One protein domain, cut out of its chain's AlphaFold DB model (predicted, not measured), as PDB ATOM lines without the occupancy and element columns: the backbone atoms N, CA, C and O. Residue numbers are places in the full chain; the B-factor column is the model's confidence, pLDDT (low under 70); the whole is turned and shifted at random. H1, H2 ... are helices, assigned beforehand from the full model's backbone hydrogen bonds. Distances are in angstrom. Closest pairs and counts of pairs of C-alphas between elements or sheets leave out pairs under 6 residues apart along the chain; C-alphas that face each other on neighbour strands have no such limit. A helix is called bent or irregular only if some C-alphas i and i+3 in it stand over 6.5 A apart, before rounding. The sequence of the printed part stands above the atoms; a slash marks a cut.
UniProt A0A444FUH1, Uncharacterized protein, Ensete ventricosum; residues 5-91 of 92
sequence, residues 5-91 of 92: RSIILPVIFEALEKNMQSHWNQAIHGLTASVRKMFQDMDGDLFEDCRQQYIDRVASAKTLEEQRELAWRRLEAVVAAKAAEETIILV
ATOM      1  N   ARG A   5      -3.895   2.482  31.173       92.94
ATOM      2  CA  ARG A   5      -4.038   2.446  32.635       92.94
ATOM      3  C   ARG A   5      -4.105   3.840  33.263       92.94
ATOM      4  O   ARG A   5      -4.899   4.028  34.172       92.94
ATOM      5  N   SER A   6      -3.371   4.810  32.714       94.44
ATOM      6  CA  SER A   6      -3.377   6.215  33.143       94.44
ATOM      7  C   SER A   6      -4.721   6.916  32.943       94.44
ATOM      8  O   SER A   6      -4.973   7.933  33.576       94.44
ATOM      9  N   ILE A   7      -5.591   6.374  32.088       95.50
ATOM     10  CA  ILE A   7      -6.944   6.889  31.855       95.50
ATOM     11  C   ILE A   7      -7.965   6.053  32.629       95.50
ATOM     12  O   ILE A   7      -8.848   6.593  33.285       95.50
ATOM     13  N   ILE A   8      -7.847   4.725  32.558       95.38
ATOM     14  CA  ILE A   8      -8.845   3.806  33.119       95.38
ATOM     15  C   ILE A   8      -8.797   3.802  34.646       95.38
ATOM     16  O   ILE A   8      -9.851   3.899  35.271       95.38
ATOM     17  N   LEU A   9      -7.604   3.683  35.246       96.50
ATOM     18  CA  LEU A   9      -7.473   3.517  36.693       96.50
ATOM     19  C   LEU A   9      -8.083   4.701  37.460       96.50
ATOM     20  O   LEU A   9      -8.950   4.431  38.291       96.50
ATOM     21  N   PRO A  10      -7.774   5.978  37.147       97.06
ATOM     22  CA  PRO A  10      -8.389   7.108  37.844       97.06
ATOM     23  C   PRO A  10      -9.923   7.137  37.762       97.06
ATOM     24  O   PRO A  10     -10.582   7.549  38.713       97.06
ATOM     25  N   VAL A  11     -10.507   6.681  36.646       96.44
ATOM     26  CA  VAL A  11     -11.966   6.682  36.436       96.44
ATOM     27  C   VAL A  11     -12.662   5.632  37.301       96.44
ATOM     28  O   VAL A  11     -13.739   5.891  37.834       96.44
ATOM     29  N   ILE A  12     -12.068   4.446  37.446       96.75
ATOM     30  CA  ILE A  12     -12.693   3.331  38.176       96.75
ATOM     31  C   ILE A  12     -12.275   3.257  39.649       96.75
ATOM     32  O   ILE A  12     -12.895   2.513  40.408       96.75
ATOM     33  N   PHE A  13     -11.236   3.994  40.058       98.06
ATOM     34  CA  PHE A  13     -10.612   3.871  41.378       98.06
ATOM     35  C   PHE A  13     -11.620   4.017  42.521       98.06
ATOM     36  O   PHE A  13     -11.704   3.155  43.391       98.06
ATOM     37  N   GLU A  14     -12.451   5.060  42.477       96.69
ATOM     38  CA  GLU A  14     -13.470   5.309  43.500       96.69
ATOM     39  C   GLU A  14     -14.465   4.145  43.630       96.69
ATOM     40  O   GLU A  14     -14.849   3.772  44.739       96.69
ATOM     41  N   ALA A  15     -14.870   3.535  42.512       96.81
ATOM     42  CA  ALA A  15     -15.778   2.392  42.538       96.81
ATOM     43  C   ALA A  15     -15.118   1.166  43.189       96.81
ATOM     44  O   ALA A  15     -15.763   0.454  43.960       96.81
ATOM     45  N   LEU A  16     -13.825   0.944  42.925       97.56
ATOM     46  CA  LEU A  16     -13.053  -0.117  43.573       97.56
ATOM     47  C   LEU A  16     -12.934   0.125  45.086       97.56
ATOM     48  O   LEU A  16     -13.167  -0.801  45.861       97.56
ATOM     49  N   GLU A  17     -12.638   1.353  45.520       97.25
ATOM     50  CA  GLU A  17     -12.539   1.692  46.948       97.25
ATOM     51  C   GLU A  17     -13.879   1.519  47.677       97.25
ATOM     52  O   GLU A  17     -13.925   0.889  48.735       97.25
ATOM     53  N   LYS A  18     -14.993   1.983  47.097       95.75
ATOM     54  CA  LYS A  18     -16.337   1.789  47.676       95.75
ATOM     55  C   LYS A  18     -16.694   0.312  47.822       95.75
ATOM     56  O   LYS A  18     -17.208  -0.107  48.859       95.75
ATOM     57  N   ASN A  19     -16.373  -0.494  46.809       97.38
ATOM     58  CA  ASN A  19     -16.583  -1.937  46.871       97.38
ATOM     59  C   ASN A  19     -15.724  -2.597  47.963       97.38
ATOM     60  O   ASN A  19     -16.171  -3.546  48.609       97.38
ATOM     61  N   MET A  20     -14.507  -2.096  48.199       96.62
ATOM     62  CA  MET A  20     -13.641  -2.601  49.266       96.62
ATOM     63  C   MET A  20     -14.120  -2.244  50.666       96.62
ATOM     64  O   MET A  20     -13.942  -3.054  51.577       96.62
ATOM     65  N   GLN A  21     -14.744  -1.078  50.836       94.81
ATOM     66  CA  GLN A  21     -15.249  -0.626  52.131       94.81
ATOM     67  C   GLN A  21     -16.419  -1.480  52.628       94.81
ATOM     68  O   GLN A  21     -16.415  -1.896  53.785       94.81
ATOM     69  N   SER A  22     -17.425  -1.738  51.785       89.38
ATOM     70  CA  SER A  22     -18.641  -2.414  52.257       89.38
ATOM     71  C   SER A  22     -19.513  -3.000  51.142       89.38
ATOM     72  O   SER A  22     -20.720  -2.746  51.093       89.38
ATOM     73  N   HIS A  23     -18.947  -3.785  50.223       95.75
ATOM     74  CA  HIS A  23     -19.789  -4.547  49.298       95.75
ATOM     75  C   HIS A  23     -20.449  -5.741  50.012       95.75
ATOM     76  O   HIS A  23     -19.777  -6.539  50.655       95.75
ATOM     77  N   TRP A  24     -21.769  -5.896  49.874       97.00
ATOM     78  CA  TRP A  24     -22.550  -6.943  50.558       97.00
ATOM     79  C   TRP A  24     -22.243  -8.366  50.062       97.00
ATOM     80  O   TRP A  24     -22.398  -9.341  50.793       97.00
ATOM     81  N   ASN A  25     -21.834  -8.496  48.797       97.62
ATOM     82  CA  ASN A  25     -21.497  -9.774  48.177       97.62
ATOM     83  C   ASN A  25     -19.995 -10.072  48.301       97.62
ATOM     84  O   ASN A  25     -19.174  -9.375  47.696       97.62
ATOM     85  N   GLN A  26     -19.658 -11.156  49.004       96.50
ATOM     86  CA  GLN A  26     -18.280 -11.588  49.258       96.50
ATOM     87  C   GLN A  26     -17.492 -11.936  47.983       96.50
ATOM     88  O   GLN A  26     -16.293 -11.674  47.910       96.50
ATOM     89  N   ALA A  27     -18.140 -12.503  46.960       97.31
ATOM     90  CA  ALA A  27     -17.471 -12.836  45.703       97.31
ATOM     91  C   ALA A  27     -17.062 -11.569  44.939       97.31
ATOM     92  O   ALA A  27     -15.955 -11.491  44.408       97.31
ATOM     93  N   ILE A  28     -17.921 -10.546  44.938       97.56
ATOM     94  CA  ILE A  28     -17.603  -9.242  44.340       97.56
ATOM     95  C   ILE A  28     -16.480  -8.543  45.108       97.56
ATOM     96  O   ILE A  28     -15.605  -7.942  44.482       97.56
ATOM     97  N   HIS A  29     -16.454  -8.660  46.441       97.19
ATOM     98  CA  HIS A  29     -15.337  -8.173  47.255       97.19
ATOM     99  C   HIS A  29     -14.022  -8.845  46.824       97.19
ATOM    100  O   HIS A  29     -13.090  -8.159  46.412       97.19
ATOM    101  N   GLY A  30     -13.979 -10.180  46.749       97.81
ATOM    102  CA  GLY A  30     -12.789 -10.915  46.294       97.81
ATOM    103  C   GLY A  30     -12.330 -10.559  44.869       97.81
ATOM    104  O   GLY A  30     -11.132 -10.376  44.622       97.81
ATOM    105  N   LEU A  31     -13.268 -10.398  43.930       97.94
ATOM    106  CA  LEU A  31     -12.963  -9.958  42.562       97.94
ATOM    107  C   LEU A  31     -12.396  -8.534  42.539       97.94
ATOM    108  O   LEU A  31     -11.391  -8.280  41.874       97.94
ATOM    109  N   THR A  32     -12.994  -7.621  43.304       98.19
ATOM    110  CA  THR A  32     -12.522  -6.236  43.426       98.19
ATOM    111  C   THR A  32     -11.101  -6.197  43.989       98.19
ATOM    112  O   THR A  32     -10.248  -5.521  43.419       98.19
ATOM    113  N   ALA A  33     -10.810  -6.966  45.046       97.88
ATOM    114  CA  ALA A  33      -9.469  -7.050  45.626       97.88
ATOM    115  C   ALA A  33      -8.431  -7.546  44.603       97.88
ATOM    116  O   ALA A  33      -7.328  -7.005  44.523       97.88
ATOM    117  N   SER A  34      -8.807  -8.526  43.777       98.00
ATOM    118  CA  SER A  34      -7.945  -9.072  42.722       98.00
ATOM    119  C   SER A  34      -7.633  -8.036  41.637       98.00
ATOM    120  O   SER A  34      -6.474  -7.861  41.264       98.00
ATOM    121  N   VAL A  35      -8.647  -7.304  41.157       96.94
ATOM    122  CA  VAL A  35      -8.470  -6.224  40.167       96.94
ATOM    123  C   VAL A  35      -7.629  -5.088  40.744       96.94
ATOM    124  O   VAL A  35      -6.721  -4.587  40.084       96.94
ATOM    125  N   ARG A  36      -7.887  -4.707  41.994       97.44
ATOM    126  CA  ARG A  36      -7.141  -3.658  42.690       97.44
ATOM    127  C   ARG A  36      -5.659  -4.020  42.818       97.44
ATOM    128  O   ARG A  36      -4.810  -3.208  42.462       97.44
ATOM    129  N   LYS A  37      -5.358  -5.261  43.219       97.25
ATOM    130  CA  LYS A  37      -3.989  -5.793  43.258       97.25
ATOM    131  C   LYS A  37      -3.335  -5.783  41.872       97.25
ATOM    132  O   LYS A  37      -2.206  -5.334  41.755       97.25
ATOM    133  N   MET A  38      -4.050  -6.189  40.819       96.56
ATOM    134  CA  MET A  38      -3.537  -6.140  39.440       96.56
ATOM    135  C   MET A  38      -3.100  -4.725  39.034       96.56
ATOM    136  O   MET A  38      -2.052  -4.571  38.416       96.56
ATOM    137  N   PHE A  39      -3.879  -3.692  39.369       96.56
ATOM    138  CA  PHE A  39      -3.504  -2.308  39.067       96.56
ATOM    139  C   PHE A  39      -2.318  -1.824  39.901       96.56
ATOM    140  O   PHE A  39      -1.438  -1.168  39.350       96.56
ATOM    141  N   GLN A  40      -2.270  -2.187  41.183       96.69
ATOM    142  CA  GLN A  40      -1.148  -1.862  42.060       96.69
ATOM    143  C   GLN A  40       0.160  -2.520  41.592       96.69
ATOM    144  O   GLN A  40       1.193  -1.859  41.550       96.69
ATOM    145  N   ASP A  41       0.113  -3.796  41.202       96.88
ATOM    146  CA  ASP A  41       1.275  -4.537  40.697       96.88
ATOM    147  C   ASP A  41       1.706  -4.038  39.300       96.88
ATOM    148  O   ASP A  41       2.871  -4.161  38.924       96.88
ATOM    149  N   MET A  42       0.776  -3.477  38.514       94.81
ATOM    150  CA  MET A  42       1.045  -2.957  37.168       94.81
ATOM    151  C   MET A  42       1.694  -1.566  37.178       94.81
ATOM    152  O   MET A  42       2.530  -1.294  36.318       94.81
ATOM    153  N   ASP A  43       1.268  -0.676  38.076       96.50
ATOM    154  CA  ASP A  43       1.798   0.686  38.201       96.50
ATOM    155  C   ASP A  43       1.507   1.240  39.605       96.50
ATOM    156  O   ASP A  43       0.440   1.802  39.870       96.50
ATOM    157  N   GLY A  44       2.448   1.016  40.526       97.19
ATOM    158  CA  GLY A  44       2.292   1.380  41.934       97.19
ATOM    159  C   GLY A  44       2.224   2.889  42.172       97.19
ATOM    160  O   GLY A  44       1.465   3.323  43.038       97.19
ATOM    161  N   ASP A  45       2.956   3.673  41.379       97.62
ATOM    162  CA  ASP A  45       3.000   5.133  41.501       97.62
ATOM    163  C   ASP A  45       1.663   5.741  41.069       97.62
ATOM    164  O   ASP A  45       1.033   6.471  41.832       97.62
ATOM    165  N   LEU A  46       1.144   5.338  39.902       97.50
ATOM    166  CA  LEU A  46      -0.179   5.773  39.451       97.50
ATOM    167  C   LEU A  46      -1.287   5.351  40.429       97.50
ATOM    168  O   LEU A  46      -2.260   6.083  40.633       97.50
ATOM    169  N   PHE A  47      -1.172   4.156  41.014       98.00
ATOM    170  CA  PHE A  47      -2.123   3.680  42.015       98.00
ATOM    171  C   PHE A  47      -2.093   4.547  43.279       98.00
ATOM    172  O   PHE A  47      -3.151   4.840  43.843       98.00
ATOM    173  N   GLU A  48      -0.906   4.963  43.722       98.31
ATOM    174  CA  GLU A  48      -0.763   5.866  44.858       98.31
ATOM    175  C   GLU A  48      -1.315   7.265  44.556       98.31
ATOM    176  O   GLU A  48      -2.109   7.800  45.330       98.31
ATOM    177  N   ASP A  49      -1.025   7.811  43.377       98.25
ATOM    178  CA  ASP A  49      -1.577   9.098  42.950       98.25
ATOM    179  C   ASP A  49      -3.115   9.090  42.965       98.25
ATOM    180  O   ASP A  49      -3.752  10.032  43.446       98.25
ATOM    181  N   CYS A  50      -3.735   8.005  42.485       98.31
ATOM    182  CA  CYS A  50      -5.188   7.841  42.539       98.31
ATOM    183  C   CYS A  50      -5.705   7.755  43.983       98.31
ATOM    184  O   CYS A  50      -6.758   8.321  44.292       98.31
ATOM    185  N   ARG A  51      -4.970   7.076  44.875       97.94
ATOM    186  CA  ARG A  51      -5.325   6.958  46.293       97.94
ATOM    187  C   ARG A  51      -5.298   8.315  46.989       97.94
ATOM    188  O   ARG A  51      -6.266   8.644  47.673       97.94
ATOM    189  N   GLN A  52      -4.249   9.109  46.785       98.06
ATOM    190  CA  GLN A  52      -4.148  10.442  47.379       98.06
ATOM    191  C   GLN A  52      -5.262  11.364  46.868       98.06
ATOM    192  O   GLN A  52      -5.972  11.977  47.667       98.06
ATOM    193  N   GLN A  53      -5.507  11.379  45.552       97.00
ATOM    194  CA  GLN A  53      -6.605  12.157  44.964       97.00
ATOM    195  C   GLN A  53      -7.976  11.754  45.521       97.00
ATOM    196  O   GLN A  53      -8.834  12.611  45.739       97.00
ATOM    197  N   TYR A  54      -8.206  10.458  45.745       96.75
ATOM    198  CA  TYR A  54      -9.443   9.975  46.351       96.75
ATOM    199  C   TYR A  54      -9.604  10.470  47.795       96.75
ATOM    200  O   TYR A  54     -10.669  10.984  48.139       96.75
ATOM    201  N   ILE A  55      -8.553  10.380  48.618       95.69
ATOM    202  CA  ILE A  55      -8.566  10.863  50.009       95.69
ATOM    203  C   ILE A  55      -8.883  12.362  50.056       95.69
ATOM    204  O   ILE A  55      -9.785  12.769  50.791       95.69
ATOM    205  N   ASP A  56      -8.211  13.168  49.233       95.81
ATOM    206  CA  ASP A  56      -8.406  14.621  49.197       95.81
ATOM    207  C   ASP A  56      -9.836  14.993  48.773       95.81
ATOM    208  O   ASP A  56     -10.466  15.880  49.363       95.81
ATOM    209  N   ARG A  57     -10.395  14.278  47.787       94.44
ATOM    210  CA  ARG A  57     -11.790  14.453  47.354       94.44
ATOM    211  C   ARG A  57     -12.780  14.106  48.459       94.44
ATOM    212  O   ARG A  57     -13.700  14.885  48.699       94.44
ATOM    213  N   VAL A  58     -12.599  12.971  49.135       92.94
ATOM    214  CA  VAL A  58     -13.481  12.539  50.232       92.94
ATOM    215  C   VAL A  58     -13.419  13.525  51.399       92.94
ATOM    216  O   VAL A  58     -14.464  13.902  51.930       92.94
ATOM    217  N   ALA A  59     -12.224  13.997  51.761       92.62
ATOM    218  CA  ALA A  59     -12.046  14.999  52.809       92.62
ATOM    219  C   ALA A  59     -12.748  16.326  52.461       92.62
ATOM    220  O   ALA A  59     -13.409  16.924  53.311       92.62
ATOM    221  N   SER A  60     -12.664  16.749  51.198       94.06
ATOM    222  CA  SER A  60     -13.255  18.008  50.723       94.06
ATOM    223  C   SER A  60     -14.770  17.930  50.498       94.06
ATOM    224  O   SER A  60     -15.449  18.958  50.518       94.06
ATOM    225  N   ALA A  61     -15.323  16.728  50.294       92.31
ATOM    226  CA  ALA A  61     -16.734  16.530  49.959       92.31
ATOM    227  C   ALA A  61     -17.680  17.063  51.043       92.31
ATOM    228  O   ALA A  61     -18.686  17.697  50.725       92.31
ATOM    229  N   LYS A  62     -17.338  16.864  52.323       89.50
ATOM    230  CA  LYS A  62     -18.149  17.364  53.441       89.50
ATOM    231  C   LYS A  62     -18.221  18.891  53.442       89.50
ATOM    232  O   LYS A  62     -19.305  19.452  53.549       89.50
ATOM    233  N   THR A  63     -17.080  19.557  53.274       92.19
ATOM    234  CA  THR A  63     -17.018  21.022  53.222       92.19
ATOM    235  C   THR A  63     -17.784  21.575  52.024       92.19
ATOM    236  O   THR A  63     -18.463  22.592  52.150       92.19
ATOM    237  N   LEU A  64     -17.720  20.905  50.869       92.81
ATOM    238  CA  LEU A  64     -18.487  21.309  49.693       92.81
ATOM    239  C   LEU A  64     -20.000  21.196  49.931       92.81
ATOM    240  O   LEU A  64     -20.742  22.104  49.554       92.81
ATOM    241  N   GLU A  65     -20.459  20.130  50.594       93.88
ATOM    242  CA  GLU A  65     -21.877  19.980  50.944       93.88
ATOM    243  C   GLU A  65     -22.325  21.056  51.943       93.88
ATOM    244  O   GLU A  65     -23.365  21.680  51.748       93.88
ATOM    245  N   GLU A  66     -21.514  21.357  52.961       94.62
ATOM    246  CA  GLU A  66     -21.792  22.433  53.924       94.62
ATOM    247  C   GLU A  66     -21.897  23.811  53.243       94.62
ATOM    248  O   GLU A  66     -22.784  24.608  53.562       94.62
ATOM    249  N   GLN A  67     -21.025  24.097  52.270       96.00
ATOM    250  CA  GLN A  67     -21.101  25.322  51.471       96.00
ATOM    251  C   GLN A  67     -22.372  25.368  50.615       96.00
ATOM    252  O   GLN A  67     -22.997  26.427  50.504       96.00
ATOM    253  N   ARG A  68     -22.773  24.228  50.036       96.56
ATOM    254  CA  ARG A  68     -23.997  24.110  49.236       96.56
ATOM    255  C   ARG A  68     -25.242  24.367  50.084       96.56
ATOM    256  O   ARG A  68     -26.089  25.163  49.688       96.56
ATOM    257  N   GLU A  69     -25.316  23.760  51.263       96.75
ATOM    258  CA  GLU A  69     -26.378  23.976  52.253       96.75
ATOM    259  C   GLU A  69     -26.484  25.450  52.667       96.75
ATOM    260  O   GLU A  69     -27.568  26.034  52.679       96.75
ATOM    261  N   LEU A  70     -25.350  26.101  52.951       96.81
ATOM    262  CA  LEU A  70     -25.337  27.520  53.308       96.81
ATOM    263  C   LEU A  70     -25.839  28.410  52.163       96.81
ATOM    264  O   LEU A  70     -26.570  29.374  52.406       96.81
ATOM    265  N   ALA A  71     -25.445  28.108  50.923       96.31
ATOM    266  CA  ALA A  71     -25.915  28.832  49.748       96.31
ATOM    267  C   ALA A  71     -27.437  28.692  49.574       96.31
ATOM    268  O   ALA A  71     -28.112  29.700  49.359       96.31
ATOM    269  N   TRP A  72     -27.983  27.485  49.756       96.50
ATOM    270  CA  TRP A  72     -29.427  27.243  49.711       96.50
ATOM    271  C   TRP A  72     -30.189  28.013  50.789       96.50
ATOM    272  O   TRP A  72     -31.123  28.740  50.460       96.50
ATOM    273  N   ARG A  73     -29.730  27.980  52.046       96.31
ATOM    274  CA  ARG A  73     -30.368  28.737  53.142       96.31
ATOM    275  C   ARG A  73     -30.394  30.242  52.890       96.31
ATOM    276  O   ARG A  73     -31.354  30.921  53.247       96.31
ATOM    277  N   ARG A  74     -29.340  30.790  52.273       95.50
ATOM    278  CA  ARG A  74     -29.302  32.211  51.888       95.50
ATOM    279  C   ARG A  74     -30.340  32.529  50.816       95.50
ATOM    280  O   ARG A  74     -30.997  33.560  50.917       95.50
ATOM    281  N   LEU A  75     -30.501  31.659  49.818       94.88
ATOM    282  CA  LEU A  75     -31.526  31.823  48.782       94.88
ATOM    283  C   LEU A  75     -32.935  31.772  49.380       94.88
ATOM    284  O   LEU A  75     -33.745  32.651  49.093       94.88
ATOM    285  N   GLU A  76     -33.203  30.810  50.263       94.75
ATOM    286  CA  GLU A  76     -34.484  30.690  50.968       94.75
ATOM    287  C   GLU A  76     -34.800  31.940  51.799       94.75
ATOM    288  O   GLU A  76     -35.912  32.463  51.730       94.75
ATOM    289  N   ALA A  77     -33.812  32.477  52.523       93.75
ATOM    290  CA  ALA A  77     -33.981  33.697  53.308       93.75
ATOM    291  C   ALA A  77     -34.310  34.923  52.436       93.75
ATOM    292  O   ALA A  77     -35.165  35.726  52.806       93.75
ATOM    293  N   VAL A  78     -33.672  35.061  51.267       93.12
ATOM    294  CA  VAL A  78     -33.963  36.155  50.321       93.12
ATOM    295  C   VAL A  78     -35.384  36.043  49.766       93.12
ATOM    296  O   VAL A  78     -36.086  37.050  49.677       93.12
ATOM    297  N   VAL A  79     -35.826  34.832  49.415       91.81
ATOM    298  CA  VAL A  79     -37.198  34.592  48.943       91.81
ATOM    299  C   VAL A  79     -38.212  34.899  50.048       91.81
ATOM    300  O   VAL A  79     -39.183  35.612  49.800       91.81
ATOM    301  N   ALA A  80     -37.966  34.431  51.274       90.12
ATOM    302  CA  ALA A  80     -38.840  34.686  52.416       90.12
ATOM    303  C   ALA A  80     -38.951  36.185  52.746       90.12
ATOM    304  O   ALA A  80     -40.047  36.679  53.005       90.12
ATOM    305  N   ALA A  81     -37.837  36.923  52.690       88.81
ATOM    306  CA  ALA A  81     -37.826  38.366  52.918       88.81
ATOM    307  C   ALA A  81     -38.661  39.122  51.873       88.81
ATOM    308  O   ALA A  81     -39.473  39.969  52.243       88.81
ATOM    309  N   LYS A  82     -38.528  38.773  50.585       86.12
ATOM    310  CA  LYS A  82     -39.346  39.369  49.515       86.12
ATOM    311  C   LYS A  82     -40.834  39.071  49.680       86.12
ATOM    312  O   LYS A  82     -41.652  39.973  49.543       86.12
ATOM    313  N   ALA A  83     -41.185  37.832  50.026       81.62
ATOM    314  CA  ALA A  83     -42.577  37.456  50.264       81.62
ATOM    315  C   ALA A  83     -43.190  38.229  51.448       81.62
ATOM    316  O   ALA A  83     -44.346  38.650  51.390       81.62
ATOM    317  N   ALA A  84     -42.416  38.457  52.516       75.75
ATOM    318  CA  ALA A  84     -42.856  39.265  53.651       75.75
ATOM    319  C   ALA A  84     -43.075  40.738  53.264       75.75
ATOM    320  O   ALA A  84     -44.063  41.340  53.680       75.75
ATOM    321  N   GLU A  85     -42.194  41.304  52.437       71.81
ATOM    322  CA  GLU A  85     -42.313  42.676  51.933       71.81
ATOM    323  C   GLU A  85     -43.552  42.856  51.038       71.81
ATOM    324  O   GLU A  85     -44.327  43.790  51.241       71.81
ATOM    325  N   GLU A  86     -43.824  41.910  50.133       69.69
ATOM    326  CA  GLU A  86     -45.040  41.899  49.302       69.69
ATOM    327  C   GLU A  86     -46.325  41.745  50.136       69.69
ATOM    328  O   GLU A  86     -47.328  42.413  49.874       69.69
ATOM    329  N   THR A  87     -46.291  40.927  51.192       65.38
ATOM    330  CA  THR A  87     -47.441  40.737  52.093       65.38
ATOM    331  C   THR A  87     -47.753  42.010  52.891       65.38
ATOM    332  O   THR A  87     -48.918  42.345  53.087       65.38
ATOM    333  N   ILE A  88     -46.734  42.762  53.322       60.97
ATOM    334  CA  ILE A  88     -46.911  44.030  54.054       60.97
ATOM    335  C   ILE A  88     -47.535  45.117  53.163       60.97
ATOM    336  O   ILE A  88     -48.294  45.952  53.659       60.97
ATOM    337  N   ILE A  89     -47.244  45.108  51.859       59.69
ATOM    338  CA  ILE A  89     -47.813  46.063  50.895       59.69
ATOM    339  C   ILE A  89     -49.291  45.753  50.608       59.69
ATOM    340  O   ILE A  89     -50.073  46.681  50.444       59.69
ATOM    341  N   LEU A  90     -49.694  44.478  50.596       58.41
ATOM    342  CA  LEU A  90     -51.075  44.052  50.306       58.41
ATOM    343  C   LEU A  90     -52.063  44.220  51.479       58.41
ATOM    344  O   LEU A  90     -53.269  44.097  51.275       58.41
ATOM    345  N   VAL A  91     -51.575  44.468  52.700       54.72
ATOM    346  CA  VAL A  91     -52.399  44.624  53.921       54.72
ATOM    347  C   VAL A  91     -52.590  46.106  54.317       54.72
ATOM    348  O   VAL A  91     -53.238  46.402  55.322       54.72
TER     349      VAL A  91
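What this domain is: This is residues 5 to 91 of the 92 residues of an uncharacterized protein of Ensete ventricosum (UniProt A0A444FUH1). A small head of helices has one long helical arm sticking out of it: the head is the helical hairpin of H1 and H2, with the first arm of the bent helix H3, H3a, packed across residues 6 to 14 of H1, and the rest of H3 runs far out with nothing beside it. Residues 59 to 91 stand free, and this long arm makes most of the length of the whole. The printed part has 87 residues with three named helices, in the order H1, H2, H3 along the chain, and no named strand; the class is all helix, with 82 of the printed residues in the helices. The whole is extended, with a radius of gyration of the C-alphas of 22.7 A, and it spans 73 by 29 by 19 A.

How they stand to each other: The longest helix is H3, residues 44 to 90, which is bent: the C-alphas of Ala 59 and Lys 62 are 6.6 A apart, against about 5 A in a regular helix. By its hydrogen bonds it was assigned as one helix, but it is taken here as two arms, H3a with residues 44 to 59 and H3b with residues 62 to 90. Their lines stand at a shallow tilt of 29 degrees. H3a touches H1, residues 5 to 22, and H1 touches H3a with its residues 6 to 14 alone. The closest C-alphas of H1 and H3a are those of Pro 10 and Cys 50, 5.7 A apart. These two run the same way at a steep tilt of 56 degrees. H1 has a kink of 45 degrees near residue 12 and is irregular, with C-alphas 11 and 14 at 7.4 A, and its line is a rough one. H1 also touches H2, residues 26 to 42, and the two form a helical hairpin. The closest C-alphas of H1 and H2 are those of Leu 16 and Thr 32, 6.1 A apart. They run opposite ways at a shallow tilt of 34 degrees, only just short of steep. H2 and H3a are close but not clearly touching, with 2 pairs of C-alphas within 8 A, the closest being those of Gln 40 and Phe 47 at 5.6 A. H2 and H3a run opposite ways at a steep tilt of 57 degrees. H3b is apart from both H1 and H2. In H2, H3a and H3b every O i to N i+4 pair is within hydrogen-bond range, while in H1 10 of 14 are.

Where its parts are: H3b, from Lys 62 to Leu 90, is the longest piece, 42.5 A from first to last C-alpha, and it ends with C-alpha 90 at (-51.075, 44.052, 50.306). H3a, from Gly 44 to Ala 59, measures 22.6 A and begins with C-alpha 44 at (2.292, 1.380, 41.934). H2, from Gln 26 to Met 42, measures 24.4 A. H1, from Arg 5 to Ser 22, measures 24.9 A and begins with C-alpha 5 at (-4.038, 2.446, 32.635).

The domain as a whole: The outline is a rod, and the two C-alphas farthest apart are those of Asp 41 and Val 91, at 74.0 A. Without the stretch that stands free, the body has 54 residues, spans 28 by 25 by 14 A and has a radius of gyration of 10.9 A. The printed part runs from residue 5 to residue 91 with no cut. The links from H1 to H2, with 3 residues between them, and from H2 to H3, with 1 residue between them, are both tight. The mean pLDDT of the printed part is 92.7, and residues 86 to 91 are under 70, where the model's confidence is low.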